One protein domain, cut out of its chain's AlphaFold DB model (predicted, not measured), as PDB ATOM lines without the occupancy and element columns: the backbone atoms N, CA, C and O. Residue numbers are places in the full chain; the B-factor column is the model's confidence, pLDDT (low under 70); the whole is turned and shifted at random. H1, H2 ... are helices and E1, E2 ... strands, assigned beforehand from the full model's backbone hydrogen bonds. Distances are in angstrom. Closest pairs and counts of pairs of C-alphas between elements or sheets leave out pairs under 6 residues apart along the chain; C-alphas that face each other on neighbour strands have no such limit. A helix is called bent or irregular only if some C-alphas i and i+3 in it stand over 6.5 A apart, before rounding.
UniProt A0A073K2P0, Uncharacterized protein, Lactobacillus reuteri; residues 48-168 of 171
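What this domain is: This is residues 48 to 168 of the 171 residues of an uncharacterized protein of Lactobacillus reuteri (UniProt A0A073K2P0). One antiparallel sheet of eight strands curls into a nearly closed barrel, its edge strands E7 and E8 coming side by side, while H1 and H2 form a corner that packs on E2 and E3. The sheet is folded, bent back on itself at E3, with the leaf E7 E6 E5 E4 facing the leaf E2 E1 E8. The printed part has 121 residues, with elements along it E1 E2 E3 H1 H2 E4 E5 E6 E7 E8: two named helices and eight named strands, a mixed class. The sheet's order is E7 E6 E5 E4 E3 E2 E1 E8. The whole is compact and rounded, with a radius of gyration of the C-alphas of 14.6 A and spans of 40 by 33 by 29 A.

Where its parts are: E1, residues 52 to 60, begins at C-alpha 52, (133.144, 95.476, 128.458), and is 26.0 A long. E2 is residues 67 to 75, 25.2 A, and E3 residues 83 to 87. H1 is residues 91 to 99, 12.8 A, and H2 residues 102 to 111, 14.0 A. E4 is residues 114 to 119, E5 residues 123 to 127, E6 residues 136 to 141 and E7 residues 144 to 148. E8, residues 158 to 167, is 27.0 A long and ends at C-alpha 167, (133.307, 93.135, 134.106).

How they stand to each other: E1 E2 E3 and E4 E5 E6 E7 are meanders, each strand the antiparallel neighbour of the one before. N 55 of E1 and O 71 of E2 are within hydrogen-bond range at 2.9 A, and so are N 85 of E3 and O 74 of E2 at 2.9 A. Pairing at E3 is staggered: residues 84 to 87 pair with E2, residues 83 to 84 with E4, where N 84 and O 114 are 2.9 A apart. Also within hydrogen-bond range are N 125 of E5 and O 117 of E4 at 2.8 A, N 138 of E6 and O 124 of E5 at 2.8 A, and N 146 of E7 and O 139 of E6 at 2.9 A. N 163 and O 56 of E8 and E1 are 2.9 A apart. The closest C-alphas of E7 and E8, those of Gly 147 and Ile 162, are 4.4 A apart. H1 is on the sheet at a height of 9.1 A and runs along E2, at 13 degrees on the local plane; its closest C-alphas to E2 are those of Gly 91 and Phe 71, 6.4 A. H2 is on the sheet at 10.6 A and runs across E3, at 80 degrees on the local plane; Phe 109 and Val 85 have the closest C-alphas, 6.5 A. H1 and H2 touch only at the corner, about perpendicular at 73 degrees, with the C-alphas of Ile 98 and Tyr 105 closest, 4.9 A. In H1 and H2 every O i to N i+4 pair is within hydrogen-bond range.

The domain as a whole: The C-alphas of Ser 63 and Gln 78, the two farthest apart, are 42.9 A apart. The printed part has no cut and no long link. The mean pLDDT of the printed part is 70.3; 44 residues are under 70, among them residues 128 to 137 and 143 to 168, and E8 has a mean of 35.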
ATOM      1  N   LEU A  48     124.163  94.256 130.207       77.94
ATOM      2  CA  LEU A  48     125.156  93.922 129.183       77.94
ATOM      3  C   LEU A  48     125.451  95.121 128.281       77.94
ATOM      4  O   LEU A  48     126.581  95.297 127.856       77.94
ATOM      5  N   VAL A  49     124.459  95.975 128.035       74.75
ATOM      6  CA  VAL A  49     124.561  97.164 127.179       74.75
ATOM      7  C   VAL A  49     125.630  98.126 127.695       74.75
ATOM      8  O   VAL A  49     125.667  98.439 128.889       74.75
ATOM      9  N   ASN A  50     126.466  98.636 126.785       74.88
ATOM     10  CA  ASN A  50     127.560  99.556 127.104       74.88
ATOM     11  C   ASN A  50     128.508  99.012 128.194       74.88
ATOM     12  O   ASN A  50     128.939  99.725 129.108       74.88
ATOM     13  N   LYS A  51     128.806  97.710 128.137       80.69
ATOM     14  CA  LYS A  51     129.789  97.069 129.012       80.69
ATOM     15  C   LYS A  51     130.890  96.398 128.226       80.69
ATOM     16  O   LYS A  51     130.713  95.938 127.100       80.69
ATOM     17  N   VAL A  52     132.027  96.291 128.904       80.81
ATOM     18  CA  VAL A  52     133.144  95.476 128.458       80.81
ATOM     19  C   VAL A  52     133.383  94.344 129.431       80.81
ATOM     20  O   VAL A  52     133.461  94.520 130.650       80.81
ATOM     21  N   TYR A  53     133.548  93.178 128.842       76.94
ATOM     22  CA  TYR A  53     133.652  91.908 129.513       76.94
ATOM     23  C   TYR A  53     134.931  91.228 129.048       76.94
ATOM     24  O   TYR A  53     135.100  90.937 127.871       76.94
ATOM     25  N   LYS A  54     135.870  91.008 129.966       74.50
ATOM     26  CA  LYS A  54     137.113  90.297 129.659       74.50
ATOM     27  C   LYS A  54     136.848  88.812 129.761       74.50
ATOM     28  O   LYS A  54     136.533  88.389 130.868       74.50
ATOM     29  N   TYR A  55     137.020  88.052 128.683       71.56
ATOM     30  CA  TYR A  55     136.915  86.597 128.721       71.56
ATOM     31  C   TYR A  55     138.273  85.923 128.522       71.56
ATOM     32  O   TYR A  55     139.138  86.395 127.782       71.56
ATOM     33  N   HIS A  56     138.459  84.816 129.227       70.56
ATOM     34  CA  HIS A  56     139.628  83.952 129.123       70.56
ATOM     35  C   HIS A  56     139.247  82.695 128.352       70.56
ATOM     36  O   HIS A  56     138.264  82.075 128.737       70.56
ATOM     37  N   PHE A  57     140.008  82.320 127.324       68.94
ATOM     38  CA  PHE A  57     139.824  81.059 126.599       68.94
ATOM     39  C   PHE A  57     141.028  80.140 126.812       68.94
ATOM     40  O   PHE A  57     142.155  80.611 126.999       68.94
ATOM     41  N   ARG A  58     140.779  78.833 126.779       63.56
ATOM     42  CA  ARG A  58     141.784  77.779 126.895       63.56
ATOM     43  C   ARG A  58     141.434  76.624 125.972       63.56
ATOM     44  O   ARG A  58     140.595  75.807 126.319       63.56
ATOM     45  N   GLU A  59     142.084  76.540 124.826       60.69
ATOM     46  CA  GLU A  59     141.818  75.564 123.772       60.69
ATOM     47  C   GLU A  59     142.910  74.518 123.644       60.69
ATOM     48  O   GLU A  59     144.091  74.812 123.827       60.69
ATOM     49  N   LYS A  60     142.523  73.281 123.330       66.50
ATOM     50  CA  LYS A  60     143.476  72.226 123.008       66.50
ATOM     51  C   LYS A  60     143.465  72.003 121.495       66.50
ATOM     52  O   LYS A  60     142.558  71.335 121.006       66.50
ATOM     53  N   PRO A  61     144.466  72.508 120.752       66.12
ATOM     54  CA  PRO A  61     144.530  72.276 119.314       66.12
ATOM     55  C   PRO A  61     144.679  70.779 119.006       66.12
ATOM     56  O   PRO A  61     145.197  70.014 119.827       66.12
ATOM     57  N   TYR A  62     144.280  70.369 117.795       55.19
ATOM     58  CA  TYR A  62     144.398  68.982 117.309       55.19
ATOM     59  C   TYR A  62     145.813  68.407 117.490       55.19
ATOM     60  O   TYR A  62     145.996  67.234 117.819       55.19
ATOM     61  N   SER A  63     146.832  69.255 117.333       58.34
ATOM     62  CA  SER A  63     148.215  68.931 117.671       58.34
ATOM     63  C   SER A  63     148.893  70.116 118.360       58.34
ATOM     64  O   SER A  63     148.691  71.263 117.968       58.34
ATOM     65  N   GLY A  64     149.703  69.834 119.383       70.50
ATOM     66  CA  GLY A  64     150.448  70.846 120.138       70.50
ATOM     67  C   GLY A  64     149.975  71.040 121.586       70.50
ATOM     68  O   GLY A  64     149.090  70.325 122.066       70.50
ATOM     69  N   PRO A  65     150.621  71.960 122.325       77.56
ATOM     70  CA  PRO A  65     150.231  72.296 123.689       77.56
ATOM     71  C   PRO A  65     148.902  73.059 123.710       77.56
ATOM     72  O   PRO A  65     148.478  73.624 122.705       77.56
ATOM     73  N   TRP A  66     148.272  73.109 124.883       74.19
ATOM     74  CA  TRP A  66     147.116  73.972 125.121       74.19
ATOM     75  C   TRP A  66     147.441  75.429 124.770       74.19
ATOM     76  O   TRP A  66     148.484  75.952 125.167       74.19
ATOM     77  N   ALA A  67     146.531  76.075 124.049       69.38
ATOM     78  CA  ALA A  67     146.542  77.495 123.764       69.38
ATOM     79  C   ALA A  67     145.652  78.210 124.782       69.38
ATOM     80  O   ALA A  67     144.490  77.866 124.966       69.38
ATOM     81  N   GLU A  68     146.193  79.221 125.446       75.12
ATOM     82  CA  GLU A  68     145.454  80.038 126.401       75.12
ATOM     83  C   GLU A  68     145.557  81.495 125.992       75.12
ATOM     84  O   GLU A  68     146.606  81.967 125.542       75.12
ATOM     85  N   GLY A  69     144.480  82.241 126.188       71.00
ATOM     86  CA  GLY A  69     144.516  83.661 125.928       71.00
ATOM     87  C   GLY A  69     143.346  84.410 126.526       71.00
ATOM     88  O   GLY A  69     142.516  83.894 127.274       71.00
ATOM     89  N   THR A  70     143.367  85.710 126.283       75.38
ATOM     90  CA  THR A  70     142.501  86.668 126.953       75.38
ATOM     91  C   THR A  70     142.032  87.699 125.953       75.38
ATOM     92  O   THR A  70     142.851  88.409 125.369       75.38
ATOM     93  N   PHE A  71     140.721  87.833 125.840       82.81
ATOM     94  CA  PHE A  71     140.056  88.713 124.895       82.81
ATOM     95  C   PHE A  71     138.970  89.528 125.601       82.81
ATOM     96  O   PHE A  71     138.760  89.408 126.814       82.81
ATOM     97  N   TYR A  72     138.312  90.407 124.851       82.31
ATOM     98  CA  TYR A  72     137.267  91.276 125.379       82.31
ATOM     99  C   TYR A  72     136.037  91.240 124.485       82.31
ATOM    100  O   TYR A  72     136.161  91.369 123.272       82.31
ATOM    101  N   TYR A  73     134.867  91.145 125.101       86.88
ATOM    102  CA  TYR A  73     133.589  91.471 124.488       86.88
ATOM    103  C   TYR A  73     133.246  92.924 124.792       86.88
ATOM    104  O   TYR A  73     133.283  93.340 125.954       86.88
ATOM    105  N   VAL A  74     132.906  93.685 123.756       89.06
ATOM    106  CA  VAL A  74     132.361  95.041 123.861       89.06
ATOM    107  C   VAL A  74     130.907  94.983 123.428       89.06
ATOM    108  O   VAL A  74     130.623  94.724 122.264       89.06
ATOM    109  N   PHE A  75     129.987  95.195 124.360       87.62
ATOM    110  CA  PHE A  75     128.556  95.165 124.081       87.62
ATOM    111  C   PHE A  75     128.062  96.533 123.630       87.62
ATOM    112  O   PHE A  75     128.393  97.556 124.243       87.62
ATOM    113  N   GLY A  76     127.257  96.524 122.573       88.00
ATOM    114  CA  GLY A  76     126.755  97.732 121.942       88.00
ATOM    115  C   GLY A  76     125.790  98.517 122.827       88.00
ATOM    116  O   GLY A  76     125.208  97.991 123.781       88.00
ATOM    117  N   ASP A  77     125.627  99.796 122.515       85.94
ATOM    118  CA  ASP A  77     124.631 100.690 123.084       85.94
ATOM    119  C   ASP A  77     123.539 101.017 122.058       85.94
ATOM    120  O   ASP A  77     123.691 100.760 120.870       85.94
ATOM    121  N   GLN A  78     122.394 101.515 122.536       84.75
ATOM    122  CA  GLN A  78     121.287 102.031 121.714       84.75
ATOM    123  C   GLN A  78     120.952 101.187 120.463       84.75
ATOM    124  O   GLN A  78     120.279 100.161 120.581       84.75
ATOM    125  N   GLU A  79     121.391 101.633 119.281       87.81
ATOM    126  CA  GLU A  79     121.155 100.999 117.979       87.81
ATOM    127  C   GLU A  79     121.839  99.628 117.849       87.81
ATOM    128  O   GLU A  79     121.291  98.715 117.236       87.81
ATOM    129  N   HIS A  80     122.957  99.444 118.548       89.19
ATOM    130  CA  HIS A  80     123.761  98.229 118.602       89.19
ATOM    131  C   HIS A  80     123.469  97.384 119.859       89.19
ATOM    132  O   HIS A  80     124.235  96.500 120.232       89.19
ATOM    133  N   ARG A  81     122.345  97.614 120.556       84.50
ATOM    134  CA  ARG A  81     122.056  96.976 121.861       84.50
ATOM    135  C   ARG A  81     122.081  95.444 121.871       84.50
ATOM    136  O   ARG A  81     122.319  94.877 122.929       84.50
ATOM    137  N   ASN A  82     121.803  94.785 120.744       83.88
ATOM    138  CA  ASN A  82     121.788  93.316 120.609       83.88
ATOM    139  C   ASN A  82     123.063  92.778 119.935       83.88
ATOM    140  O   ASN A  82     123.102  91.636 119.474       83.88
ATOM    141  N   GLU A  83     124.078  93.627 119.829       90.06
ATOM    142  CA  GLU A  83     125.335  93.335 119.168       90.06
ATOM    143  C   GLU A  83     126.486  93.341 120.163       90.06
ATOM    144  O   GLU A  83     126.473  94.024 121.194       90.06
ATOM    145  N   VAL A  84     127.504  92.559 119.834       89.38
ATOM    146  CA  VAL A  84     128.741  92.469 120.592       89.38
ATOM    147  C   VAL A  84     129.916  92.392 119.626       89.38
ATOM    148  O   VAL A  84     129.835  91.766 118.577       89.38
ATOM    149  N   VAL A  85     131.015  93.052 119.974       90.38
ATOM    150  CA  VAL A  85     132.271  92.988 119.225       90.38
ATOM    151  C   VAL A  85     133.295  92.214 120.036       90.38
ATOM    152  O   VAL A  85     133.581  92.561 121.188       90.38
ATOM    153  N   THR A  86     133.894  91.207 119.406       88.00
ATOM    154  CA  THR A  86     134.993  90.439 119.988       88.00
ATOM    155  C   THR A  86     136.342  91.059 119.629       88.00
ATOM    156  O   THR A  86     136.699  91.234 118.465       88.00
ATOM    157  N   VAL A  87     137.127  91.412 120.647       86.50
ATOM    158  CA  VAL A  87     138.442  92.047 120.499       86.50
ATOM    159  C   VAL A  87     139.545  91.040 120.812       86.50
ATOM    160  O   VAL A  87     139.939  90.861 121.969       86.50
ATOM    161  N   TYR A  88     140.068  90.421 119.750       80.62
ATOM    162  CA  TYR A  88     141.140  89.425 119.826       80.62
ATOM    163  C   TYR A  88     142.540  90.050 119.965       80.62
ATOM    164  O   TYR A  88     143.343  89.661 120.811       80.62
ATOM    165  N   HIS A  89     142.845  91.070 119.159       77.25
ATOM    166  CA  HIS A  89     144.178  91.681 119.088       77.25
ATOM    167  C   HIS A  89     144.193  93.119 119.618       77.25
ATOM    168  O   HIS A  89     143.234  93.876 119.476       77.25
ATOM    169  N   GLY A  90     145.306  93.513 120.246       76.50
ATOM    170  CA  GLY A  90     145.485  94.847 120.837       76.50
ATOM    171  C   GLY A  90     144.866  95.029 122.232       76.50
ATOM    172  O   GLY A  90     145.111  96.053 122.875       76.50
ATOM    173  N   GLY A  91     144.113  94.036 122.720       81.12
ATOM    174  CA  GLY A  91     143.605  93.959 124.091       81.12
ATOM    175  C   GLY A  91     142.906  95.238 124.558       81.12
ATOM    176  O   GLY A  91     142.181  95.889 123.807       81.12
ATOM    177  N   ILE A  92     143.170  95.644 125.803       79.25
ATOM    178  CA  ILE A  92     142.518  96.807 126.424       79.25
ATOM    179  C   ILE A  92     142.761  98.124 125.672       79.25
ATOM    180  O   ILE A  92     141.901  99.000 125.671       79.25
ATOM    181  N   LYS A  93     143.913  98.275 124.999       84.25
ATOM    182  CA  LYS A  93     144.209  99.474 124.203       84.25
ATOM    183  C   LYS A  93     143.229  99.587 123.039       84.25
ATOM    184  O   LYS A  93     142.659 100.654 122.834       84.25
ATOM    185  N   ARG A  94     142.991  98.482 122.323       89.00
ATOM    186  CA  ARG A  94     142.029  98.455 121.218       89.00
ATOM    187  C   ARG A  94     140.610  98.717 121.708       89.00
ATOM    188  O   ARG A  94     139.901  99.494 121.080       89.00
ATOM    189  N   VAL A  95     140.231  98.154 122.853       84.00
ATOM    190  CA  VAL A  95     138.927  98.435 123.467       84.00
ATOM    191  C   VAL A  95     138.742  99.934 123.727       84.00
ATOM    192  O   VAL A  95     137.731 100.501 123.324       84.00
ATOM    193  N   LYS A  96     139.732 100.605 124.334       82.38
ATOM    194  CA  LYS A  96     139.669 102.058 124.570       82.38
ATOM    195  C   LYS A  96     139.526 102.855 123.275       82.38
ATOM    196  O   LYS A  96     138.805 103.842 123.248       82.38
ATOM    197  N   GLU A  97     140.197 102.439 122.202       88.38
ATOM    198  CA  GLU A  97     140.054 103.098 120.901       88.38
ATOM    199  C   GLU A  97     138.649 102.973 120.312       88.38
ATOM    200  O   GLU A  97     138.207 103.913 119.662       88.38
ATOM    201  N   ILE A  98     137.986 101.830 120.499       88.94
ATOM    202  CA  ILE A  98     136.609 101.613 120.036       88.94
ATOM    203  C   ILE A  98     135.658 102.494 120.848       88.94
ATOM    204  O   ILE A  98     134.876 103.235 120.271       88.94
ATOM    205  N   LEU A  99     135.769 102.472 122.179       85.19
ATOM    206  CA  LEU A  99     134.856 103.207 123.061       85.19
ATOM    207  C   LEU A  99     135.011 104.733 122.984       85.19
ATOM    208  O   LEU A  99     134.032 105.456 123.121       85.19
ATOM    209  N   ASN A 100     136.228 105.235 122.764       85.19
ATOM    210  CA  ASN A 100     136.502 106.676 122.794       85.19
ATOM    211  C   ASN A 100     136.422 107.351 121.416       85.19
ATOM    212  O   ASN A 100     136.692 108.548 121.308       85.19
ATOM    213  N   ASN A 101     136.105 106.614 120.350       89.50
ATOM    214  CA  ASN A 101     136.005 107.162 119.000       89.50
ATOM    215  C   ASN A 101     134.717 106.676 118.332       89.50
ATOM    216  O   ASN A 101     134.601 105.509 117.974       89.50
ATOM    217  N   LYS A 102     133.778 107.604 118.125       89.25
ATOM    218  CA  LYS A 102     132.450 107.312 117.579       89.25
ATOM    219  C   LYS A 102     132.496 106.670 116.188       89.25
ATOM    220  O   LYS A 102     131.784 105.705 115.948       89.25
ATOM    221  N   ASP A 103     133.364 107.146 115.298       92.94
ATOM    222  CA  ASP A 103     133.474 106.586 113.946       92.94
ATOM    223  C   ASP A 103     133.997 105.145 113.984       92.94
ATOM    224  O   ASP A 103     133.509 104.278 113.263       92.94
ATOM    225  N   LYS A 104     134.972 104.862 114.862       91.81
ATOM    226  CA  LYS A 104     135.460 103.495 115.094       91.81
ATOM    227  C   LYS A 104     134.392 102.618 115.732       91.81
ATOM    228  O   LYS A 104     134.290 101.463 115.339       91.81
ATOM    229  N   TYR A 105     133.642 103.143 116.698       92.00
ATOM    230  CA  TYR A 105     132.553 102.428 117.353       92.00
ATOM    231  C   TYR A 105     131.522 101.969 116.324       92.00
ATOM    232  O   TYR A 105     131.367 100.771 116.103       92.00
ATOM    233  N   ASN A 106     130.928 102.924 115.607       92.62
ATOM    234  CA  ASN A 106     129.898 102.652 114.611       92.62
ATOM    235  C   ASN A 106     130.416 101.716 113.519       92.62
ATOM    236  O   ASN A 106     129.708 100.806 113.100       92.62
ATOM    237  N   LYS A 107     131.673 101.887 113.088       93.50
ATOM    238  CA  LYS A 107     132.292 100.987 112.114       93.50
ATOM    239  C   LYS A 107     132.426  99.557 112.636       93.50
ATOM    240  O   LYS A 107     132.058  98.632 111.929       93.50
ATOM    241  N   GLU A 108     132.975  99.352 113.833       93.00
ATOM    242  CA  GLU A 108     133.178  97.994 114.362       93.00
ATOM    243  C   GLU A 108     131.849  97.276 114.599       93.00
ATOM    244  O   GLU A 108     131.733  96.100 114.263       93.00
ATOM    245  N   PHE A 109     130.838  97.987 115.102       92.06
ATOM    246  CA  PHE A 109     129.506  97.417 115.273       92.06
ATOM    247  C   PHE A 109     128.749  97.219 113.950       92.06
ATOM    248  O   PHE A 109     127.916  96.330 113.855       92.06
ATOM    249  N   SER A 110     129.067  97.967 112.892       88.69
ATOM    250  CA  SER A 110     128.478  97.722 111.566       88.69
ATOM    251  C   SER A 110     129.160  96.570 110.819       88.69
ATOM    252  O   SER A 110     128.484  95.757 110.195       88.69
ATOM    253  N   ASP A 111     130.493  96.495 110.876       87.88
ATOM    254  CA  ASP A 111     131.289  95.593 110.032       87.88
ATOM    255  C   ASP A 111     131.567  94.232 110.691       87.88
ATOM    256  O   ASP A 111     131.793  93.247 109.988       87.88
ATOM    257  N   LYS A 112     131.648  94.173 112.028       84.75
ATOM    258  CA  LYS A 112     132.154  92.996 112.763       84.75
ATOM    259  C   LYS A 112     131.322  92.606 113.981       84.75
ATOM    260  O   LYS A 112     131.794  91.824 114.808       84.75
ATOM    261  N   ALA A 113     130.126  93.163 114.133       88.25
ATOM    262  CA  ALA A 113     129.250  92.781 115.227       88.25
ATOM    263  C   ALA A 113     128.773  91.335 115.089       88.25
ATOM    264  O   ALA A 113     128.211  90.931 114.070       88.25
ATOM    265  N   GLU A 114     128.903  90.592 116.178       87.44
ATOM    266  CA  GLU A 114     128.181  89.352 116.414       87.44
ATOM    267  C   GLU A 114     126.829  89.682 117.053       87.44
ATOM    268  O   GLU A 114     126.678  90.676 117.776       87.44
ATOM    269  N   LYS A 115     125.827  88.838 116.809       85.75
ATOM    270  CA  LYS A 115     124.543  88.932 117.502       85.75
ATOM    271  C   LYS A 115     124.614  88.123 118.783       85.75
ATOM    272  O   LYS A 115     125.249  87.069 118.832       85.75
ATOM    273  N   TYR A 116     123.922  88.601 119.812       82.75
ATOM    274  CA  TYR A 116     123.775  87.840 121.040       82.75
ATOM    275  C   TYR A 116     122.321  87.734 121.498       82.75
ATOM    276  O   TYR A 116     121.503  88.627 121.267       82.75
ATOM    277  N   ILE A 117     122.003  86.630 122.175       80.19
ATOM    278  CA  ILE A 117     120.674  86.341 122.723       80.19
ATOM    279  C   ILE A 117     120.827  85.815 124.146       80.19
ATOM    280  O   ILE A 117     121.750  85.058 124.440       80.19
ATOM    281  N   ILE A 118     119.905  86.192 125.030       78.12
ATOM    282  CA  ILE A 118     119.794  85.597 126.363       78.12
ATOM    283  C   ILE A 118     118.672  84.569 126.348       78.12
ATOM    284  O   ILE A 118     117.527  84.884 126.027       78.12
ATOM    285  N   LYS A 119     119.024  83.341 126.703       75.44
ATOM    286  CA  LYS A 119     118.137  82.204 126.873       75.44
ATOM    287  C   LYS A 119     117.981  81.910 128.367       75.44
ATOM    288  O   LYS A 119     118.966  81.857 129.106       75.44
ATOM    289  N   ASP A 120     116.738  81.748 128.805       75.31
ATOM    290  CA  ASP A 120     116.355  81.313 130.156       75.31
ATOM    291  C   ASP A 120     116.943  82.174 131.301       75.31
ATOM    292  O   ASP A 120     117.259  81.685 132.389       75.31
ATOM    293  N   GLY A 121     117.211  83.460 131.031       75.62
ATOM    294  CA  GLY A 121     117.743  84.439 131.991       75.62
ATOM    295  C   GLY A 121     119.146  84.162 132.556       75.62
ATOM    296  O   GLY A 121     119.661  84.974 133.312       75.62
ATOM    297  N   ASN A 122     119.792  83.045 132.218       75.94
ATOM    298  CA  ASN A 122     121.110  82.677 132.752       75.94
ATOM    299  C   ASN A 122     122.100  82.226 131.678       75.94
ATOM    300  O   ASN A 122     123.276  82.039 131.988       75.94
ATOM    301  N   LYS A 123     121.655  82.043 130.433       78.94
ATOM    302  CA  LYS A 123     122.488  81.584 129.323       78.94
ATOM    303  C   LYS A 123     122.554  82.667 128.249       78.94
ATOM    304  O   LYS A 123     121.535  83.083 127.724       78.94
ATOM    305  N   LEU A 124     123.749  83.123 127.911       79.94
ATOM    306  CA  LEU A 124     124.043  84.025 126.803       79.94
ATOM    307  C   LEU A 124     124.570  83.197 125.627       79.94
ATOM    308  O   LEU A 124     125.415  82.322 125.814       79.94
ATOM    309  N   ILE A 125     124.085  83.479 124.425       79.62
ATOM    310  CA  ILE A 125     124.539  82.870 123.174       79.62
ATOM    311  C   ILE A 125     125.085  83.990 122.305       79.62
ATOM    312  O   ILE A 125     124.381  84.978 122.112       79.62
ATOM    313  N   ILE A 126     126.313  83.849 121.810       81.06
ATOM    314  CA  ILE A 126     126.940  84.791 120.878       81.06
ATOM    315  C   ILE A 126     127.233  84.033 119.581       81.06
ATOM    316  O   ILE A 126     127.858  82.968 119.629       81.06
ATOM    317  N   GLY A 127     126.761  84.561 118.448       72.12
ATOM    318  CA  GLY A 127     126.886  83.919 117.140       72.12
ATOM    319  C   GLY A 127     126.821  84.898 115.966       72.12
ATOM    320  O   GLY A 127     126.392  86.052 116.087       72.12
ATOM    321  N   THR A 128     127.250  84.422 114.802       59.22
ATOM    322  CA  THR A 128     127.320  85.185 113.553       59.22
ATOM    323  C   THR A 128     126.019  85.055 112.763       59.22
ATOM    324  O   THR A 128     125.959  84.366 111.755       59.22
ATOM    325  N   GLY A 129     124.961  85.722 113.227       51.25
ATOM    326  CA  GLY A 129     123.750  85.996 112.436       51.25
ATOM    327  C   GLY A 129     122.767  84.834 112.241       51.25
ATOM    328  O   GLY A 129     121.581  85.051 112.470       51.25
ATOM    329  N   ASP A 130     123.237  83.631 111.909       50.09
ATOM    330  CA  ASP A 130     122.408  82.431 111.764       50.09
ATOM    331  C   ASP A 130     122.626  81.484 112.944       50.09
ATOM    332  O   ASP A 130     123.746  81.178 113.351       50.09
ATOM    333  N   LEU A 131     121.514  81.068 113.544       52.69
ATOM    334  CA  LEU A 131     121.469  80.331 114.798       52.69
ATOM    335  C   LEU A 131     121.818  78.826 114.655       52.69
ATOM    336  O   LEU A 131     121.357  78.015 115.449       52.69
ATOM    337  N   ASP A 132     122.616  78.436 113.669       46.50
ATOM    338  CA  ASP A 132     122.945  77.020 113.443       46.50
ATOM    339  C   ASP A 132     124.451  76.748 113.271       46.50
ATOM    340  O   ASP A 132     124.866  75.596 113.357       46.50
ATOM    341  N   ASP A 133     125.297  77.780 113.141       45.66
ATOM    342  CA  ASP A 133     126.731  77.606 112.878       45.66
ATOM    343  C   ASP A 133     127.595  78.117 114.049       45.66
ATOM    344  O   ASP A 133     127.850  79.311 114.190       45.66
ATOM    345  N   GLY A 134     128.084  77.199 114.891       51.91
ATOM    346  CA  GLY A 134     129.240  77.423 115.775       51.91
ATOM    347  C   GLY A 134     129.043  78.453 116.895       51.91
ATOM    348  O   GLY A 134     129.501  79.592 116.822       51.91
ATOM    349  N   TYR A 135     128.426  78.033 117.996       58.44
ATOM    350  CA  TYR A 135     128.092  78.933 119.097       58.44
ATOM    351  C   TYR A 135     129.071  78.940 120.259       58.44
ATOM    352  O   TYR A 135     129.368  77.902 120.856       58.44
ATOM    353  N   SER A 136     129.420  80.146 120.713       64.88
ATOM    354  CA  SER A 136     129.937  80.328 122.068       64.88
ATOM    355  C   SER A 136     128.775  80.575 123.032       64.88
ATOM    356  O   SER A 136     128.004  81.533 122.903       64.88
ATOM    357  N   HIS A 137     128.622  79.681 124.007       69.75
ATOM    358  CA  HIS A 137     127.622  79.820 125.058       69.75
ATOM    359  C   HIS A 137     128.298  80.283 126.341       69.75
ATOM    360  O   HIS A 137     129.352  79.770 126.712       69.75
ATOM    361  N   GLN A 138     127.682  81.220 127.053       74.12
ATOM    362  CA  GLN A 138     128.099  81.611 128.394       74.12
ATOM    363  C   GLN A 138     126.952  81.408 129.370       74.12
ATOM    364  O   GLN A 138     125.813  81.754 129.085       74.12
ATOM    365  N   VAL A 139     127.248  80.856 130.538       72.94
ATOM    366  CA  VAL A 139     126.294  80.648 131.621       72.94
ATOM    367  C   VAL A 139     126.704  81.513 132.804       72.94
ATOM    368  O   VAL A 139     127.870  81.543 133.211       72.94
ATOM    369  N   LYS A 140     125.738  82.229 133.372       73.75
ATOM    370  CA  LYS A 140     125.915  83.000 134.597       73.75
ATOM    371  C   LYS A 140     126.123  82.042 135.774       73.75
ATOM    372  O   LYS A 140     125.270  81.211 136.074       73.75
ATOM    373  N   LYS A 141     127.249  82.185 136.479       71.00
ATOM    374  CA  LYS A 141     127.574  81.436 137.700       71.00
ATOM    375  C   LYS A 141     127.994  82.411 138.799       71.00
ATOM    376  O   LYS A 141     129.145  82.849 138.869       71.00
ATOM    377  N   GLY A 142     127.045  82.749 139.673       74.00
ATOM    378  CA  GLY A 142     127.211  83.848 140.627       74.00
ATOM    379  C   GLY A 142     127.265  85.193 139.896       74.00
ATOM    380  O   GLY A 142     126.426  85.459 139.040       74.00
ATOM    381  N   GLU A 143     128.259  86.029 140.209       65.75
ATOM    382  CA  GLU A 143     128.474  87.333 139.549       65.75
ATOM    383  C   GLU A 143     129.267  87.248 138.233       65.75
ATOM    384  O   GLU A 143     129.362  88.231 137.500       65.75
ATOM    385  N   ASN A 144     129.872  86.095 137.938       60.66
ATOM    386  CA  ASN A 144     130.715  85.915 136.758       60.66
ATOM    387  C   ASN A 144     129.978  85.121 135.683       60.66
ATOM    388  O   ASN A 144     129.159  84.249 135.984       60.66
ATOM    389  N   TRP A 145     130.351  85.360 134.430       68.38
ATOM    390  CA  TRP A 145     130.013  84.439 133.351       68.38
ATOM    391  C   TRP A 145     131.106  83.412 133.186       68.38
ATOM    392  O   TRP A 145     132.292  83.708 133.347       68.38
ATOM    393  N   VAL A 146     130.692  82.206 132.846       63.53
ATOM    394  CA  VAL A 146     131.585  81.108 132.517       63.53
ATOM    395  C   VAL A 146     131.124  80.586 131.174       63.53
ATOM    396  O   VAL A 146     129.933  80.352 130.986       63.53
ATOM    397  N   GLY A 147     132.029  80.450 130.219       61.12
ATOM    398  CA  GLY A 147     131.668  79.836 128.958       61.12
ATOM    399  C   GLY A 147     131.494  78.332 129.099       61.12
ATOM    400  O   GLY A 147     132.130  77.675 129.923       61.12
ATOM    401  N   SER A 148     130.588  77.799 128.297       52.41
ATOM    402  CA  SER A 148     130.261  76.385 128.215       52.41
ATOM    403  C   SER A 148     130.286  75.969 126.753       52.41
ATOM    404  O   SER A 148     129.715  76.662 125.912       52.41
ATOM    405  N   TYR A 149     130.896  74.829 126.463       50.69
ATOM    406  CA  TYR A 149     130.828  74.196 125.152       50.69
ATOM    407  C   TYR A 149     129.799  73.059 125.172       50.69
ATOM    408  O   TYR A 149     129.698  72.353 126.178       50.69
ATOM    409  N   ASP A 150     129.028  72.889 124.094       44.59
ATOM    410  CA  ASP A 150     128.122  71.744 123.945       44.59
ATOM    411  C   ASP A 150     128.881  70.574 123.313       44.59
ATOM    412  O   ASP A 150     129.205  70.581 122.129       44.59
ATOM    413  N   SER A 151     129.167  69.545 124.107       40.41
ATOM    414  CA  SER A 151     129.870  68.345 123.647       40.41
ATOM    415  C   SER A 151     129.078  67.493 122.643       40.41
ATOM    416  O   SER A 151     129.619  66.502 122.150       40.41
ATOM    417  N   ASN A 152     127.805  67.808 122.381       44.41
ATOM    418  CA  ASN A 152     126.984  67.086 121.405       44.41
ATOM    419  C   ASN A 152     127.173  67.584 119.962       44.41
ATOM    420  O   ASN A 152     126.846  66.833 119.042       44.41
ATOM    421  N   ASP A 153     127.759  68.770 119.760       42.78
ATOM    422  CA  ASP A 153     128.220  69.233 118.447       42.78
ATOM    423  C   ASP A 153     129.603  68.641 118.164       42.78
ATOM    424  O   ASP A 153     130.652  69.134 118.590       42.78
ATOM    425  N   LYS A 154     129.594  67.494 117.481       33.19
ATOM    426  CA  LYS A 154     130.791  66.764 117.056       33.19
ATOM    427  C   LYS A 154     131.458  67.455 115.862       33.19
ATOM    428  O   LYS A 154     131.450  66.912 114.763       33.19
ATOM    429  N   ASN A 155     132.070  68.610 116.085       30.41
ATOM    430  CA  ASN A 155     133.174  69.058 115.242       30.41
ATOM    431  C   ASN A 155     134.481  68.539 115.864       30.41
ATOM    432  O   ASN A 155     134.650  68.567 117.079       30.41
ATOM    433  N   GLU A 156     135.371  67.975 115.047       28.67
ATOM    434  CA  GLU A 156     136.551  67.177 115.446       28.67
ATOM    435  C   GLU A 156     137.695  67.977 116.118       28.67
ATOM    436  O   GLU A 156     138.833  67.509 116.200       28.67
ATOM    437  N   GLU A 157     137.404  69.159 116.659       26.66
ATOM    438  CA  GLU A 157     138.316  69.970 117.463       26.66
ATOM    439  C   GLU A 157     137.807  70.009 118.907       26.66
ATOM    440  O   GLU A 157     136.628  70.245 119.141       26.66
ATOM    441  N   ILE A 158     138.680  69.741 119.888       28.17
ATOM    442  CA  ILE A 158     138.362  69.896 121.318       28.17
ATOM    443  C   ILE A 158     138.414  71.402 121.608       28.17
ATOM    444  O   ILE A 158     139.514  71.941 121.768       28.17
ATOM    445  N   PRO A 159     137.278  72.105 121.668       30.48
ATOM    446  CA  PRO A 159     137.282  73.554 121.615       30.48
ATOM    447  C   PRO A 159     137.474  74.149 123.000       30.48
ATOM    448  O   PRO A 159     137.202  73.531 124.035       30.48
ATOM    449  N   GLY A 160     138.007  75.366 123.011       30.25
ATOM    450  CA  GLY A 160     138.533  75.951 124.227       30.25
ATOM    451  C   GLY A 160     137.524  76.306 125.305       30.25
ATOM    452  O   GLY A 160     136.517  76.966 125.078       30.25
ATOM    453  N   GLU A 161     137.858  75.920 126.532       31.08
ATOM    454  CA  GLU A 161     137.145  76.277 127.747       31.08
ATOM    455  C   GLU A 161     137.237  77.800 127.953       31.08
ATOM    456  O   GLU A 161     138.323  78.356 128.142       31.08
ATOM    457  N   ILE A 162     136.103  78.504 127.919       39.75
ATOM    458  CA  ILE A 162     136.036  79.926 128.271       39.75
ATOM    459  C   ILE A 162     135.815  80.026 129.789       39.75
ATOM    460  O   ILE A 162     134.718  79.820 130.296       39.75
ATOM    461  N   HIS A 163     136.869  80.298 130.554       33.91
ATOM    462  CA  HIS A 163     136.872  80.067 132.009       33.91
ATOM    463  C   HIS A 163     136.236  81.174 132.848       33.91
ATOM    464  O   HIS A 163     135.826  80.925 133.982       33.91
ATOM    465  N   LYS A 164     136.201  82.416 132.357       38.06
ATOM    466  CA  LYS A 164     135.778  83.549 133.188       38.06
ATOM    467  C   LYS A 164     135.554  84.801 132.363       38.06
ATOM    468  O   LYS A 164     136.511  85.284 131.759       38.06
ATOM    469  N   THR A 165     134.352  85.360 132.429       42.03
ATOM    470  CA  THR A 165     134.061  86.709 131.954       42.03
ATOM    471  C   THR A 165     133.829  87.640 133.137       42.03
ATOM    472  O   THR A 165     132.834  87.511 133.853       42.03
ATOM    473  N   THR A 166     134.753  88.573 133.369       39.62
ATOM    474  CA  THR A 166     134.669  89.542 134.475       39.62
ATOM    475  C   THR A 166     134.423  90.948 133.915       39.62
ATOM    476  O   THR A 166     135.089  91.323 132.942       39.62
ATOM    477  N   PRO A 167     133.495  91.740 134.493       37.56
ATOM    478  CA  PRO A 167     133.307  93.135 134.106       37.56
ATOM    479  C   PRO A 167     134.612  93.918 134.263       37.56
ATOM    480  O   PRO A 167     135.259  93.849 135.311       37.56
ATOM    481  N   VAL A 168     135.002  94.683 133.242       40.94
ATOM    482  CA  VAL A 168     136.169  95.571 133.327       40.94
ATOM    483  C   VAL A 168     135.690  97.008 133.385       40.94
ATOM    484  O   VAL A 168     135.036  97.499 132.470       40.94
TER     485      VAL A 168